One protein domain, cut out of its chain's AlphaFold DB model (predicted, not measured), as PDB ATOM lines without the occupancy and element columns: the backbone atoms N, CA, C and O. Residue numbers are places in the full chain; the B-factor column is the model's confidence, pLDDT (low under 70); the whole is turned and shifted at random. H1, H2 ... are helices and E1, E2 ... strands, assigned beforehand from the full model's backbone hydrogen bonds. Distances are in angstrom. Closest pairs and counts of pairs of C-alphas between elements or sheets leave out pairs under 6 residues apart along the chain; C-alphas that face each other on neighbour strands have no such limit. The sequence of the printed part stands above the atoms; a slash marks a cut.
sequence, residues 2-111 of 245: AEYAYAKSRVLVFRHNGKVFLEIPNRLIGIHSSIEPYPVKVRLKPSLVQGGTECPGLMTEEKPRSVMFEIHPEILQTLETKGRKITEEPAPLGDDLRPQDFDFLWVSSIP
ATOM      1  N   ALA A   2      63.507  33.141  40.789       64.50
ATOM      2  CA  ALA A   2      62.859  33.976  41.806       64.50
ATOM      3  C   ALA A   2      61.470  34.485  41.363       64.50
ATOM      4  O   ALA A   2      60.583  34.708  42.179       64.50
ATOM      5  N   GLU A   3      61.260  34.615  40.057       62.19
ATOM      6  CA  GLU A   3      60.064  35.171  39.421       62.19
ATOM      7  C   GLU A   3      58.871  34.222  39.542       62.19
ATOM      8  O   GLU A   3      57.765  34.652  39.855       62.19
ATOM      9  N   TYR A   4      59.110  32.917  39.376       69.88
ATOM     10  CA  TYR A   4      58.114  31.877  39.641       69.88
ATOM     11  C   TYR A   4      57.704  31.866  41.118       69.88
ATOM     12  O   TYR A   4      56.514  31.816  41.415       69.88
ATOM     13  N   ALA A   5      58.659  31.964  42.048       72.94
ATOM     14  CA  ALA A   5      58.354  32.029  43.479       72.94
ATOM     15  C   ALA A   5      57.550  33.296  43.831       72.94
ATOM     16  O   ALA A   5      56.554  33.224  44.551       72.94
ATOM     17  N   TYR A   6      57.922  34.442  43.251       75.94
ATOM     18  CA  TYR A   6      57.173  35.687  43.391       75.94
ATOM     19  C   TYR A   6      55.743  35.543  42.858       75.94
ATOM     20  O   TYR A   6      54.799  35.850  43.584       75.94
ATOM     21  N   ALA A   7      55.571  35.006  41.645       75.62
ATOM     22  CA  ALA A   7      54.262  34.790  41.035       75.62
ATOM     23  C   ALA A   7      53.363  33.896  41.896       75.62
ATOM     24  O   ALA A   7      52.241  34.283  42.205       75.62
ATOM     25  N   LYS A   8      53.885  32.769  42.394       82.62
ATOM     26  CA  LYS A   8      53.146  31.882  43.307       82.62
ATOM     27  C   LYS A   8      52.661  32.592  44.573       82.62
ATOM     28  O   LYS A   8      51.571  32.303  45.057       82.62
ATOM     29  N   SER A   9      53.455  33.521  45.105       84.38
ATOM     30  CA  SER A   9      53.118  34.246  46.339       84.38
ATOM     31  C   SER A   9      52.229  35.477  46.136       84.38
ATOM     32  O   SER A   9      51.669  35.978  47.109       84.38
ATOM     33  N   ARG A  10      52.123  35.999  44.905       85.62
ATOM     34  CA  ARG A  10      51.491  37.302  44.634       85.62
ATOM     35  C   ARG A  10      50.374  37.285  43.601       85.62
ATOM     36  O   ARG A  10      49.625  38.250  43.567       85.62
ATOM     37  N   VAL A  11      50.245  36.239  42.788       86.81
ATOM     38  CA  VAL A  11      49.027  36.016  42.000       86.81
ATOM     39  C   VAL A  11      47.964  35.512  42.959       86.81
ATOM     40  O   VAL A  11      48.129  34.446  43.556       86.81
ATOM     41  N   LEU A  12      46.913  36.300  43.146       91.19
ATOM     42  CA  LEU A  12      45.853  36.001  44.100       91.19
ATOM     43  C   LEU A  12      44.628  35.470  43.366       91.19
ATOM     44  O   LEU A  12      44.353  35.877  42.243       91.19
ATOM     45  N   VAL A  13      43.888  34.582  44.021       91.88
ATOM     46  CA  VAL A  13      42.595  34.076  43.560       91.88
ATOM     47  C   VAL A  13      41.535  34.360  44.615       91.88
ATOM     48  O   VAL A  13      41.783  34.188  45.810       91.88
ATOM     49  N   PHE A  14      40.361  34.803  44.175       92.75
ATOM     50  CA  PHE A  14      39.215  35.059  45.046       92.75
ATOM     51  C   PHE A  14      37.904  35.006  44.279       92.75
ATOM     52  O   PHE A  14      37.870  35.022  43.049       92.75
ATOM     53  N   ARG A  15      36.813  34.936  45.033       91.12
ATOM     54  CA  ARG A  15      35.448  34.985  44.533       91.12
ATOM     55  C   ARG A  15      34.869  36.376  44.759       91.12
ATOM     56  O   ARG A  15      34.953  36.910  45.853       91.12
ATOM     57  N   HIS A  16      34.245  36.951  43.746       89.19
ATOM     58  CA  HIS A  16      33.525  38.211  43.869       89.19
ATOM     59  C   HIS A  16      32.253  38.132  43.025       89.19
ATOM     60  O   HIS A  16      32.297  37.710  41.872       89.19
ATOM     61  N   ASN A  17      31.095  38.457  43.606       85.62
ATOM     62  CA  ASN A  17      29.789  38.393  42.929       85.62
ATOM     63  C   ASN A  17      29.516  37.053  42.211       85.62
ATOM     64  O   ASN A  17      29.013  37.018  41.091       85.62
ATOM     65  N   GLY A  18      29.894  35.931  42.837       83.12
ATOM     66  CA  GLY A  18      29.700  34.583  42.284       83.12
ATOM     67  C   GLY A  18      30.690  34.166  41.187       83.12
ATOM     68  O   GLY A  18      30.699  32.997  40.810       83.12
ATOM     69  N   LYS A  19      31.559  35.071  40.728       88.00
ATOM     70  CA  LYS A  19      32.633  34.800  39.763       88.00
ATOM     71  C   LYS A  19      33.979  34.647  40.456       88.00
ATOM     72  O   LYS A  19      34.154  35.120  41.577       88.00
ATOM     73  N   VAL A  20      34.929  33.981  39.804       88.75
ATOM     74  CA  VAL A  20      36.285  33.786  40.333       88.75
ATOM     75  C   VAL A  20      37.277  34.601  39.518       88.75
ATOM     76  O   VAL A  20      37.303  34.524  38.292       88.75
ATOM     77  N   PHE A  21      38.107  35.362  40.219       90.50
ATOM     78  CA  PHE A  21      39.063  36.284  39.628       90.50
ATOM     79  C   PHE A  21      40.488  35.927  40.021       90.50
ATOM     80  O   PHE A  21      40.746  35.410  41.112       90.50
ATOM     81  N   LEU A  22      41.407  36.253  39.119       88.50
ATOM     82  CA  LEU A  22      42.833  36.323  39.361       88.50
ATOM     83  C   LEU A  22      43.240  37.788  39.471       88.50
ATOM     84  O   LEU A  22      43.033  38.562  38.540       88.50
ATOM     85  N   GLU A  23      43.852  38.158  40.589       88.06
ATOM     86  CA  GLU A  23      44.536  39.439  40.732       88.06
ATOM     87  C   GLU A  23      46.030  39.230  40.493       88.06
ATOM     88  O   GLU A  23      46.703  38.473  41.201       88.06
ATOM     89  N   ILE A  24      46.546  39.891  39.461       82.19
ATOM     90  CA  ILE A  24      47.902  39.699  38.965       82.19
ATOM     91  C   ILE A  24      48.679  41.002  39.170       82.19
ATOM     92  O   ILE A  24      48.278  42.037  38.645       82.19
ATOM     93  N   PRO A  25      49.793  40.990  39.922       76.38
ATOM     94  CA  PRO A  25      50.613  42.179  40.127       76.38
ATOM     95  C   PRO A  25      51.151  42.750  38.814       76.38
ATOM     96  O   PRO A  25      51.680  41.993  37.995       76.38
ATOM     97  N   ASN A  26      51.158  44.079  38.676       68.75
ATOM     98  CA  ASN A  26      51.651  44.793  37.482       68.75
ATOM     99  C   ASN A  26      53.066  44.360  37.069       68.75
ATOM    100  O   ASN A  26      53.365  44.208  35.881       68.75
ATOM    101  N   ARG A  27      53.903  44.050  38.071       66.69
ATOM    102  CA  ARG A  27      55.256  43.506  37.907       66.69
ATOM    103  C   ARG A  27      55.336  42.287  37.002       66.69
ATOM    104  O   ARG A  27      56.332  42.107  36.310       66.69
ATOM    105  N   LEU A  28      54.327  41.427  37.041       66.00
ATOM    106  CA  LEU A  28      54.306  40.198  36.261       66.00
ATOM    107  C   LEU A  28      53.817  40.452  34.839       66.00
ATOM    108  O   LEU A  28      54.356  39.874  33.909       66.00
ATOM    109  N   ILE A  29      52.882  41.376  34.639       63.09
ATOM    110  CA  ILE A  29      52.244  41.641  33.336       63.09
ATOM    111  C   ILE A  29      53.186  42.412  32.385       63.09
ATOM    112  O   ILE A  29      52.845  42.724  31.248       63.09
ATOM    113  N   GLY A  30      54.415  42.715  32.820       51.88
ATOM    114  CA  GLY A  30      55.362  43.477  32.010       51.88
ATOM    115  C   GLY A  30      54.985  44.949  31.880       51.88
ATOM    116  O   GLY A  30      55.459  45.619  30.965       51.88
ATOM    117  N   ILE A  31      54.142  45.434  32.793       51.28
ATOM    118  CA  ILE A  31      53.721  46.828  32.917       51.28
ATOM    119  C   ILE A  31      54.655  47.503  33.938       51.28
ATOM    120  O   ILE A  31      54.248  48.091  34.938       51.28
ATOM    121  N   HIS A  32      55.958  47.339  33.699       47.66
ATOM    122  CA  HIS A  32      57.052  47.954  34.444       47.66
ATOM    123  C   HIS A  32      58.116  48.491  33.484       47.66
ATOM    124  O   HIS A  32      58.143  48.203  32.290       47.66
ATOM    125  N   SER A  33      58.958  49.349  34.044       47.97
ATOM    126  CA  SER A  33      59.183  50.684  33.507       47.97
ATOM    127  C   SER A  33      60.549  51.254  33.930       47.97
ATOM    128  O   SER A  33      60.742  52.466  34.029       47.97
ATOM    129  N   SER A  34      61.543  50.409  34.190       34.91
ATOM    130  CA  SER A  34      62.905  50.872  34.471       34.91
ATOM    131  C   SER A  34      63.688  51.178  33.187       34.91
ATOM    132  O   SER A  34      63.452  50.587  32.137       34.91
ATOM    133  N   ILE A  35      64.636  52.119  33.298       40.06
ATOM    134  CA  ILE A  35      65.646  52.461  32.274       40.06
ATOM    135  C   ILE A  35      66.500  51.232  31.911       40.06
ATOM    136  O   ILE A  35      66.983  51.118  30.789       40.06
ATOM    137  N   GLU A  36      66.610  50.267  32.825       38.31
ATOM    138  CA  GLU A  36      67.122  48.936  32.518       38.31
ATOM    139  C   GLU A  36      65.969  47.984  32.178       38.31
ATOM    140  O   GLU A  36      65.012  47.881  32.952       38.31
ATOM    141  N   PRO A  37      66.030  47.271  31.043       41.16
ATOM    142  CA  PRO A  37      65.011  46.304  30.687       41.16
ATOM    143  C   PRO A  37      65.068  45.162  31.700       41.16
ATOM    144  O   PRO A  37      65.993  44.357  31.665       41.16
ATOM    145  N   TYR A  38      64.070  45.041  32.578       42.78
ATOM    146  CA  TYR A  38      63.767  43.725  33.127       42.78
ATOM    147  C   TYR A  38      63.298  42.891  31.940       42.78
ATOM    148  O   TYR A  38      62.249  43.189  31.365       42.78
ATOM    149  N   PRO A  39      64.056  41.870  31.517       48.59
ATOM    150  CA  PRO A  39      63.761  41.203  30.264       48.59
ATOM    151  C   PRO A  39      62.522  40.315  30.376       48.59
ATOM    152  O   PRO A  39      62.159  39.699  29.396       48.59
ATOM    153  N   VAL A  40      61.845  40.241  31.523       44.88
ATOM    154  CA  VAL A  40      60.901  39.179  31.856       44.88
ATOM    155  C   VAL A  40      59.458  39.703  31.885       44.88
ATOM    156  O   VAL A  40      59.063  40.382  32.828       44.88
ATOM    157  N   LYS A  41      58.650  39.361  30.872       57.94
ATOM    158  CA  LYS A  41      57.186  39.569  30.846       57.94
ATOM    159  C   LYS A  41      56.464  38.258  31.128       57.94
ATOM    160  O   LYS A  41      56.767  37.272  30.470       57.94
ATOM    161  N   VAL A  42      55.469  38.214  32.011       54.16
ATOM    162  CA  VAL A  42      54.549  37.068  32.062       54.16
ATOM    163  C   VAL A  42      53.576  37.168  30.897       54.16
ATOM    164  O   VAL A  42      52.733  38.058  30.846       54.16
ATOM    165  N   ARG A  43      53.664  36.217  29.971       60.91
ATOM    166  CA  ARG A  43      52.568  35.875  29.075       60.91
ATOM    167  C   ARG A  43      51.642  34.932  29.827       60.91
ATOM    168  O   ARG A  43      51.942  33.743  29.972       60.91
ATOM    169  N   LEU A  44      50.518  35.468  30.288       61.91
ATOM    170  CA  LEU A  44      49.394  34.651  30.732       61.91
ATOM    171  C   LEU A  44      48.903  33.873  29.516       61.91
ATOM    172  O   LEU A  44      48.667  34.461  28.457       61.91
ATOM    173  N   LYS A  45      48.838  32.544  29.621       64.31
ATOM    174  CA  LYS A  45      48.278  31.760  28.523       64.31
ATOM    175  C   LYS A  45      46.756  31.889  28.542       64.31
ATOM    176  O   LYS A  45      46.190  31.989  29.630       64.31
ATOM    177  N   PRO A  46      46.094  31.793  27.376       56.59
ATOM    178  CA  PRO A  46      44.631  31.760  27.285       56.59
ATOM    179  C   PRO A  46      43.981  30.688  28.171       56.59
ATOM    180  O   PRO A  46      42.814  30.784  28.516       56.59
ATOM    181  N   SER A  47      44.742  29.666  28.573       62.88
ATOM    182  CA  SER A  47      44.290  28.641  29.507       62.88
ATOM    183  C   SER A  47      44.101  29.139  30.944       62.88
ATOM    184  O   SER A  47      43.496  28.417  31.721       62.88
ATOM    185  N   LEU A  48      44.638  30.302  31.338       67.19
ATOM    186  CA  LEU A  48      44.627  30.780  32.730       67.19
ATOM    187  C   LEU A  48      43.512  31.793  33.024       67.19
ATOM    188  O   LEU A  48      42.941  31.774  34.114       67.19
ATOM    189  N   VAL A  49      43.176  32.651  32.066       70.62
ATOM    190  CA  VAL A  49      42.146  33.689  32.214       70.62
ATOM    191  C   VAL A  49      41.137  33.593  31.068       70.62
ATOM    192  O   VAL A  49      41.453  33.095  29.990       70.62
ATOM    193  N   GLN A  50      39.901  34.018  31.301       66.31
ATOM    194  CA  GLN A  50      38.828  33.927  30.318       66.31
ATOM    195  C   GLN A  50      39.020  34.973  29.203       66.31
ATOM    196  O   GLN A  50      38.904  36.174  29.441       66.31
ATOM    197  N   GLY A  51      39.306  34.511  27.980       62.25
ATOM    198  CA  GLY A  51      39.575  35.346  26.804       62.25
ATOM    199  C   GLY A  51      39.340  34.613  25.476       62.25
ATOM    200  O   GLY A  51      39.068  33.414  25.456       62.25
ATOM    201  N   GLY A  52      39.412  35.342  24.360       49.47
ATOM    202  CA  GLY A  52      39.303  34.784  23.005       49.47
ATOM    203  C   GLY A  52      40.662  34.363  22.435       49.47
ATOM    204  O   GLY A  52      41.709  34.718  22.968       49.47
ATOM    205  N   THR A  53      40.681  33.658  21.301       47.88
ATOM    206  CA  THR A  53      41.928  33.248  20.614       47.88
ATOM    207  C   THR A  53      42.847  34.416  20.240       47.88
ATOM    208  O   THR A  53      44.052  34.222  20.109       47.88
ATOM    209  N   GLU A  54      42.292  35.621  20.095       43.34
ATOM    210  CA  GLU A  54      43.020  36.848  19.745       43.34
ATOM    211  C   GLU A  54      43.327  37.750  20.954       43.34
ATOM    212  O   GLU A  54      44.161  38.645  20.847       43.34
ATOM    213  N   CYS A  55      42.696  37.513  22.110       47.75
ATOM    214  CA  CYS A  55      42.857  38.337  23.307       47.75
ATOM    215  C   CYS A  55      42.931  37.439  24.549       47.75
ATOM    216  O   CYS A  55      41.913  36.857  24.934       47.75
ATOM    217  N   PRO A  56      44.115  37.294  25.175       52.69
ATOM    218  CA  PRO A  56      44.360  36.261  26.170       52.69
ATOM    219  C   PRO A  56      43.593  36.435  27.479       52.69
ATOM    220  O   PRO A  56      43.711  35.525  28.277       52.69
ATOM    221  N   GLY A  57      42.820  37.511  27.681       58.62
ATOM    222  CA  GLY A  57      41.878  37.722  28.786       58.62
ATOM    223  C   GLY A  57      41.476  39.192  28.886       58.62
ATOM    224  O   GLY A  57      42.355  40.042  28.824       58.62
ATOM    225  N   LEU A  58      40.184  39.497  29.039       61.94
ATOM    226  CA  LEU A  58      39.728  40.881  29.234       61.94
ATOM    227  C   LEU A  58      40.059  41.338  30.656       61.94
ATOM    228  O   LEU A  58      39.638  40.701  31.626       61.94
ATOM    229  N   MET A  59      40.787  42.450  30.777       67.19
ATOM    230  CA  MET A  59      40.960  43.124  32.060       67.19
ATOM    231  C   MET A  59      39.592  43.560  32.594       67.19
ATOM    232  O   MET A  59      38.926  44.414  32.011       67.19
ATOM    233  N   THR A  60      39.170  42.989  33.721       68.12
ATOM    234  CA  THR A  60      37.867  43.318  34.315       68.12
ATOM    235  C   THR A  60      37.949  44.543  35.216       68.12
ATOM    236  O   THR A  60      36.978  45.280  35.338       68.12
ATOM    237  N   GLU A  61      39.104  44.762  35.847       69.88
ATOM    238  CA  GLU A  61      39.343  45.902  36.728       69.88
ATOM    239  C   GLU A  61      40.843  46.216  36.813       69.88
ATOM    240  O   GLU A  61      41.681  45.311  36.881       69.88
ATOM    241  N   GLU A  62      41.173  47.506  36.834       62.84
ATOM    242  CA  GLU A  62      42.527  47.998  37.070       62.84
ATOM    243  C   GLU A  62      42.646  48.468  38.523       62.84
ATOM    244  O   GLU A  62      41.896  49.338  38.969       62.84
ATOM    245  N   LYS A  63      43.612  47.914  39.259       67.56
ATOM    246  CA  LYS A  63      43.976  48.378  40.598       67.56
ATOM    247  C   LYS A  63      45.330  49.082  40.558       67.56
ATOM    248  O   LYS A  63      46.171  48.816  39.696       67.56
ATOM    249  N   PRO A  64      45.634  49.926  41.556       61.03
ATOM    250  CA  PRO A  64      46.883  50.676  41.551       61.03
ATOM    251  C   PRO A  64      48.172  49.831  41.520       61.03
ATOM    252  O   PRO A  64      49.222  50.361  41.179       61.03
ATOM    253  N   ARG A  65      48.128  48.536  41.881       65.50
ATOM    254  CA  ARG A  65      49.297  47.626  41.894       65.50
ATOM    255  C   ARG A  65      49.075  46.295  41.167       65.50
ATOM    256  O   ARG A  65      49.967  45.440  41.162       65.50
ATOM    257  N   SER A  66      47.898  46.095  40.596       76.31
ATOM    258  CA  SER A  66      47.490  44.812  40.042       76.31
ATOM    259  C   SER A  66      46.378  44.985  39.022       76.31
ATOM    260  O   SER A  66      45.699  46.005  38.973       76.31
ATOM    261  N   VAL A  67      46.181  43.953  38.219       76.31
ATOM    262  CA  VAL A  67      45.083  43.861  37.269       76.31
ATOM    263  C   VAL A  67      44.262  42.629  37.597       76.31
ATOM    264  O   VAL A  67      44.818  41.588  37.963       76.31
ATOM    265  N   MET A  68      42.944  42.750  37.482       84.88
ATOM    266  CA  MET A  68      42.022  41.640  37.668       84.88
ATOM    267  C   MET A  68      41.598  41.036  36.334       84.88
ATOM    268  O   MET A  68      41.258  41.749  35.389       84.88
ATOM    269  N   PHE A  69      41.569  39.708  36.305       84.50
ATOM    270  CA  PHE A  69      41.074  38.910  35.191       84.50
ATOM    271  C   PHE A  69      40.100  37.854  35.710       84.50
ATOM    272  O   PHE A  69      40.326  37.274  36.773       84.50
ATOM    273  N   GLU A  70      39.042  37.552  34.964       85.56
ATOM    274  CA  GLU A  70      38.204  36.383  35.256       85.56
ATOM    275  C   GLU A  70      39.000  35.102  34.949       85.56
ATOM    276  O   GLU A  70      39.697  35.020  33.934       85.56
ATOM    277  N   ILE A  71      38.965  34.114  35.846       86.25
ATOM    278  CA  ILE A  71      39.729  32.871  35.671       86.25
ATOM    279  C   ILE A  71      39.121  32.012  34.554       86.25
ATOM    280  O   ILE A  71      37.903  31.949  34.402       86.25
ATOM    281  N   HIS A  72      39.951  31.295  33.794       84.25
ATOM    282  CA  HIS A  72      39.435  30.368  32.787       84.25
ATOM    283  C   HIS A  72      38.671  29.195  33.450       84.25
ATOM    284  O   HIS A  72      39.186  28.612  34.417       84.25
ATOM    285  N   PRO A  73      37.495  28.775  32.931       81.31
ATOM    286  CA  PRO A  73      36.681  27.714  33.538       81.31
ATOM    287  C   PRO A  73      37.413  26.382  33.759       81.31
ATOM    288  O   PRO A  73      37.197  25.715  34.767       81.31
ATOM    289  N   GLU A  74      38.323  25.999  32.859       80.56
ATOM    290  CA  GLU A  74      39.092  24.748  32.985       80.56
ATOM    291  C   GLU A  74      40.053  24.753  34.185       80.56
ATOM    292  O   GLU A  74      40.237  23.737  34.866       80.56
ATOM    293  N   ILE A  75      40.658  25.908  34.484       82.06
ATOM    294  CA  ILE A  75      41.521  26.055  35.660       82.06
ATOM    295  C   ILE A  75      40.670  26.087  36.918       82.06
ATOM    296  O   ILE A  75      41.028  25.425  37.891       82.06
ATOM    297  N   LEU A  76      39.525  26.776  36.890       86.25
ATOM    298  CA  LEU A  76      38.576  26.753  38.001       86.25
ATOM    299  C   LEU A  76      38.164  25.316  38.343       86.25
ATOM    300  O   LEU A  76      38.316  24.897  39.489       86.25
ATOM    301  N   GLN A  77      37.763  24.528  37.344       84.38
ATOM    302  CA  GLN A  77      37.395  23.126  37.536       84.38
ATOM    303  C   GLN A  77      38.560  22.297  38.097       84.38
ATOM    304  O   GLN A  77      38.367  21.451  38.973       84.38
ATOM    305  N   THR A  78      39.787  22.555  37.639       84.75
ATOM    306  CA  THR A  78      40.992  21.894  38.161       84.75
ATOM    307  C   THR A  78      41.232  22.234  39.636       84.75
ATOM    308  O   THR A  78      41.542  21.343  40.429       84.75
ATOM    309  N   LEU A  79      41.090  23.506  40.019       86.00
ATOM    310  CA  LEU A  79      41.248  23.970  41.402       86.00
ATOM    311  C   LEU A  79      40.180  23.358  42.315       86.00
ATOM    312  O   LEU A  79      40.502  22.853  43.390       86.00
ATOM    313  N   GLU A  80      38.927  23.338  41.864       87.19
ATOM    314  CA  GLU A  80      37.811  22.741  42.601       87.19
ATOM    315  C   GLU A  80      37.983  21.226  42.767       87.19
ATOM    316  O   GLU A  80      37.797  20.703  43.864       87.19
ATOM    317  N   THR A  81      38.449  20.522  41.728       86.88
ATOM    318  CA  THR A  81      38.729  19.074  41.787       86.88
ATOM    319  C   THR A  81      39.831  18.738  42.797       86.88
ATOM    320  O   THR A  81      39.793  17.692  43.441       86.88
ATOM    321  N   LYS A  82      40.799  19.640  42.990       85.81
ATOM    322  CA  LYS A  82      41.840  19.521  44.024       85.81
ATOM    323  C   LYS A  82      41.352  19.886  45.433       85.81
ATOM    324  O   LYS A  82      42.141  19.848  46.374       85.81
ATOM    325  N   GLY A  83      40.085  20.266  45.593       86.19
ATOM    326  CA  GLY A  83      39.515  20.688  46.871       86.19
ATOM    327  C   GLY A  83      39.961  22.083  47.314       86.19
ATOM    328  O   GLY A  83      39.879  22.405  48.500       86.19
ATOM    329  N   ARG A  84      40.445  22.927  46.391       87.50
ATOM    330  CA  ARG A  84      40.826  24.306  46.707       87.50
ATOM    331  C   ARG A  84      39.586  25.087  47.142       87.50
ATOM    332  O   ARG A  84      38.655  25.281  46.365       87.50
ATOM    333  N   LYS A  85      39.592  25.605  48.371       87.62
ATOM    334  CA  LYS A  85      38.546  26.515  48.848       87.62
ATOM    335  C   LYS A  85      38.855  27.936  48.372       87.62
ATOM    336  O   LYS A  85      39.814  28.542  48.839       87.62
ATOM    337  N   ILE A  86      38.055  28.447  47.439       90.56
ATOM    338  CA  ILE A  86      38.151  29.824  46.938       90.56
ATOM    339  C   ILE A  86      37.090  30.666  47.650       90.56
ATOM    340  O   ILE A  86      35.897  30.373  47.564       90.56
ATOM    341  N   THR A  87      37.535  31.684  48.378       91.62
ATOM    342  CA  THR A  87      36.703  32.571  49.204       91.62
ATOM    343  C   THR A  87      36.693  33.991  48.654       91.62
ATOM    344  O   THR A  87      37.378  34.275  47.677       91.62
ATOM    345  N   GLU A  88      35.931  34.885  49.282       91.00
ATOM    346  CA  GLU A  88      35.939  36.313  48.935       91.00
ATOM    347  C   GLU A  88      37.249  37.015  49.309       91.00
ATOM    348  O   GLU A  88      37.648  37.969  48.650       91.00
ATOM    349  N   GLU A  89      37.958  36.507  50.320       90.00
ATOM    350  CA  GLU A  89      39.288  36.999  50.677       90.00
ATOM    351  C   GLU A  89      40.349  36.550  49.649       90.00
ATOM    352  O   GLU A  89      40.485  35.342  49.415       90.00
ATOM    353  N   PRO A  90      41.127  37.487  49.061       89.75
ATOM    354  CA  PRO A  90      42.246  37.174  48.172       89.75
ATOM    355  C   PRO A  90      43.308  36.297  48.826       89.75
ATOM    356  O   PRO A  90      43.938  36.681  49.810       89.75
ATOM    357  N   ALA A  91      43.558  35.133  48.222       91.69
ATOM    358  CA  ALA A  91      44.574  34.190  48.675       91.69
ATOM    359  C   ALA A  91      45.570  33.861  47.549       91.69
ATOM    360  O   ALA A  91      45.154  33.710  46.399       91.69
ATOM    361  N   PRO A  92      46.874  33.692  47.840       91.31
ATOM    362  CA  PRO A  92      47.860  33.331  46.824       91.31
ATOM    363  C   PRO A  92      47.528  32.009  46.138       91.31
ATOM    364  O   PRO A  92      47.285  31.010  46.816       91.31
ATOM    365  N   LEU A  93      47.579  31.966  44.805       86.19
ATOM    366  CA  LEU A  93      47.340  30.740  44.040       86.19
ATOM    367  C   LEU A  93      48.397  29.668  44.368       86.19
ATOM    368  O   LEU A  93      48.076  28.484  44.459       86.19
ATOM    369  N   GLY A  94      49.632  30.078  44.676       86.75
ATOM    370  CA  GLY A  94      50.659  29.189  45.214       86.75
ATOM    371  C   GLY A  94      51.091  28.122  44.211       86.75
ATOM    372  O   GLY A  94      51.264  28.399  43.027       86.75
ATOM    373  N   ASP A  95      51.262  26.887  44.681       85.00
ATOM    374  CA  ASP A  95      51.712  25.760  43.853       85.00
ATOM    375  C   ASP A  95      50.703  25.301  42.797       85.00
ATOM    376  O   ASP A  95      51.066  24.553  41.886       85.00
ATOM    377  N   ASP A  96      49.462  25.785  42.868       83.88
ATOM    378  CA  ASP A  96      48.476  25.557  41.818       83.88
ATOM    379  C   ASP A  96      48.768  26.358  40.544       83.88
ATOM    380  O   ASP A  96      48.299  25.975  39.475       83.88
ATOM    381  N   LEU A  97      49.583  27.414  40.639       78.06
ATOM    382  CA  LEU A  97      50.094  28.152  39.492       78.06
ATOM    383  C   LEU A  97      51.268  27.372  38.869       78.06
ATOM    384  O   LEU A  97      52.397  27.404  39.378       78.06
ATOM    385  N   ARG A  98      51.018  26.651  37.769       75.94
ATOM    386  CA  ARG A  98      52.023  25.789  37.130       75.94
ATOM    387  C   ARG A  98      52.743  26.518  35.992       75.94
ATOM    388  O   ARG A  98      52.147  27.364  35.333       75.94
ATOM    389  N   PRO A  99      53.990  26.132  35.661       67.31
ATOM    390  CA  PRO A  99      54.723  26.710  34.528       67.31
ATOM    391  C   PRO A  99      54.038  26.556  33.169       67.31
ATOM    392  O   PRO A  99      54.352  27.272  32.232       67.31
ATOM    393  N   GLN A 100      53.106  25.615  33.040       69.25
ATOM    394  CA  GLN A 100      52.310  25.466  31.827       69.25
ATOM    395  C   GLN A 100      51.204  26.520  31.706       69.25
ATOM    396  O   GLN A 100      50.800  26.792  30.582       69.25
ATOM    397  N   ASP A 101      50.770  27.131  32.812       65.81
ATOM    398  CA  ASP A 101      49.659  28.089  32.856       65.81
ATOM    399  C   ASP A 101      50.119  29.522  32.492       65.81
ATOM    400  O   ASP A 101      49.310  30.380  32.138       65.81
ATOM    401  N   PHE A 102      51.430  29.786  32.529       64.56
ATOM    402  CA  PHE A 102      52.030  31.073  32.183       64.56
ATOM    403  C   PHE A 102      53.499  30.910  31.777       64.56
ATOM    404  O   PHE A 102      54.241  30.147  32.395       64.56
ATOM    405  N   ASP A 103      53.940  31.670  30.774       59.88
ATOM    406  CA  ASP A 103      55.350  31.697  30.373       59.88
ATOM    407  C   ASP A 103      55.960  33.062  30.666       59.88
ATOM    408  O   ASP A 103      55.291  34.090  30.589       59.88
ATOM    409  N   PHE A 104      57.262  33.087  30.921       56.03
ATOM    410  CA  PHE A 104      58.030  34.320  30.942       56.03
ATOM    411  C   PHE A 104      58.622  34.583  29.551       56.03
ATOM    412  O   PHE A 104      59.530  33.881  29.109       56.03
ATOM    413  N   LEU A 105      58.099  35.581  28.842       53.22
ATOM    414  CA  LEU A 105      58.675  36.091  27.606       53.22
ATOM    415  C   LEU A 105      59.889  36.957  27.922       53.22
ATOM    416  O   LEU A 105      59.783  37.943  28.652       53.22
ATOM    417  N   TRP A 106      61.017  36.599  27.311       47.06
ATOM    418  CA  TRP A 106      62.216  37.420  27.314       47.06
ATOM    419  C   TRP A 106      62.095  38.478  26.213       47.06
ATOM    420  O   TRP A 106      62.109  38.139  25.030       47.06
ATOM    421  N   VAL A 107      61.905  39.751  26.569       48.69
ATOM    422  CA  VAL A 107      61.767  40.831  25.580       48.69
ATOM    423  C   VAL A 107      63.145  41.158  25.024       48.69
ATOM    424  O   VAL A 107      63.917  41.895  25.632       48.69
ATOM    425  N   SER A 108      63.457  40.579  23.865       39.75
ATOM    426  CA  SER A 108      64.599  41.005  23.062       39.75
ATOM    427  C   SER A 108      64.320  42.344  22.361       39.75
ATOM    428  O   SER A 108      63.181  42.778  22.194       39.75
ATOM    429  N   SER A 109      65.401  43.021  22.014       44.62
ATOM    430  CA  SER A 109      65.531  44.440  21.702       44.62
ATOM    431  C   SER A 109      65.220  44.824  20.240       44.62
ATOM    432  O   SER A 109      66.164  45.152  19.536       44.62
ATOM    433  N   ILE A 110      63.970  44.797  19.738       50.16
ATOM    434  CA  ILE A 110      63.591  45.314  18.380       50.16
ATOM    435  C   ILE A 110      62.057  45.624  18.306       50.16
ATOM    436  O   ILE A 110      61.329  45.035  19.106       50.16
ATOM    437  N   PRO A 111      61.485  46.382  17.329       52.84
ATOM    438  CA  PRO A 111      61.771  47.721  16.796       52.84
ATOM    439  C   PRO A 111      60.592  48.666  17.132       52.84
ATOM    440  O   PRO A 111      59.605  48.728  16.398       52.84
TER     441      PRO A 111
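This is residues 2 to 111 of the 245 residues of an uncharacterized protein of Desulfobacterales bacterium CG23_combo_of_CG06-09_8_20_14_all_52_9 (UniProt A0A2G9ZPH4). A strongly twisted, curled sheet of four strands, E1 E2 E5 E4, stands apart from a two-strand ribbon, E3 and E6. H1 grazes the sheet and is near E6; H2 is not on the sheet. The 110 printed residues have two named helices and six named strands, in the order H1 E1 E2 E3 E4 E5 H2 E6; both sheets are antiparallel, and the class is mixed, with under half of the residues in named elements. The whole is compact, with a radius of gyration of the C-alphas of 14.0 A, and only just elongated, spanning 43 by 28 by 26 A.

H1, residues 2 to 10, leads by a tight link to E1, residues 12 to 16. E1 forms a hairpin with E2, residues 19 to 25, with N 14 and O 21 3.1 A apart. E4, residues 59 to 63, forms a hairpin with E5, residues 66 to 70, with N 68 and O 61 at 2.9 A. E5 is antiparallel to E2, with N 22 and O 69 at 2.8 A. H1 only grazes this sheet; its closest C-alphas to E2 are Arg 10 and Pro 25, 6.7 A. H2, residues 73 to 81, is not on it. E3, residues 40 to 44, is antiparallel to E6, residues 102 to 106, with N 43 and O 103 at 2.7 A. H1 and E6 are near each other, with 5 pairs of C-alphas within 10 A. In H1 and H2 every O i to N i+4 pair is within hydrogen-bond range.

H1 begins at C-alpha 2 (62.859, 33.976, 41.806) and is 12.2 A long; E2 is 19.4 A, E5 13.4 A and H2 12.1 A. E6, 13.0 A, ends at C-alpha 106 (62.216, 37.420, 27.314).

The printed part has no cut. The links E2 to E3, E3 to E4 and H2 to E6 are long. Mean pLDDT of the printed part is 70.8; 55 residues are under 70, among them 26 to 48 and 99 to 111.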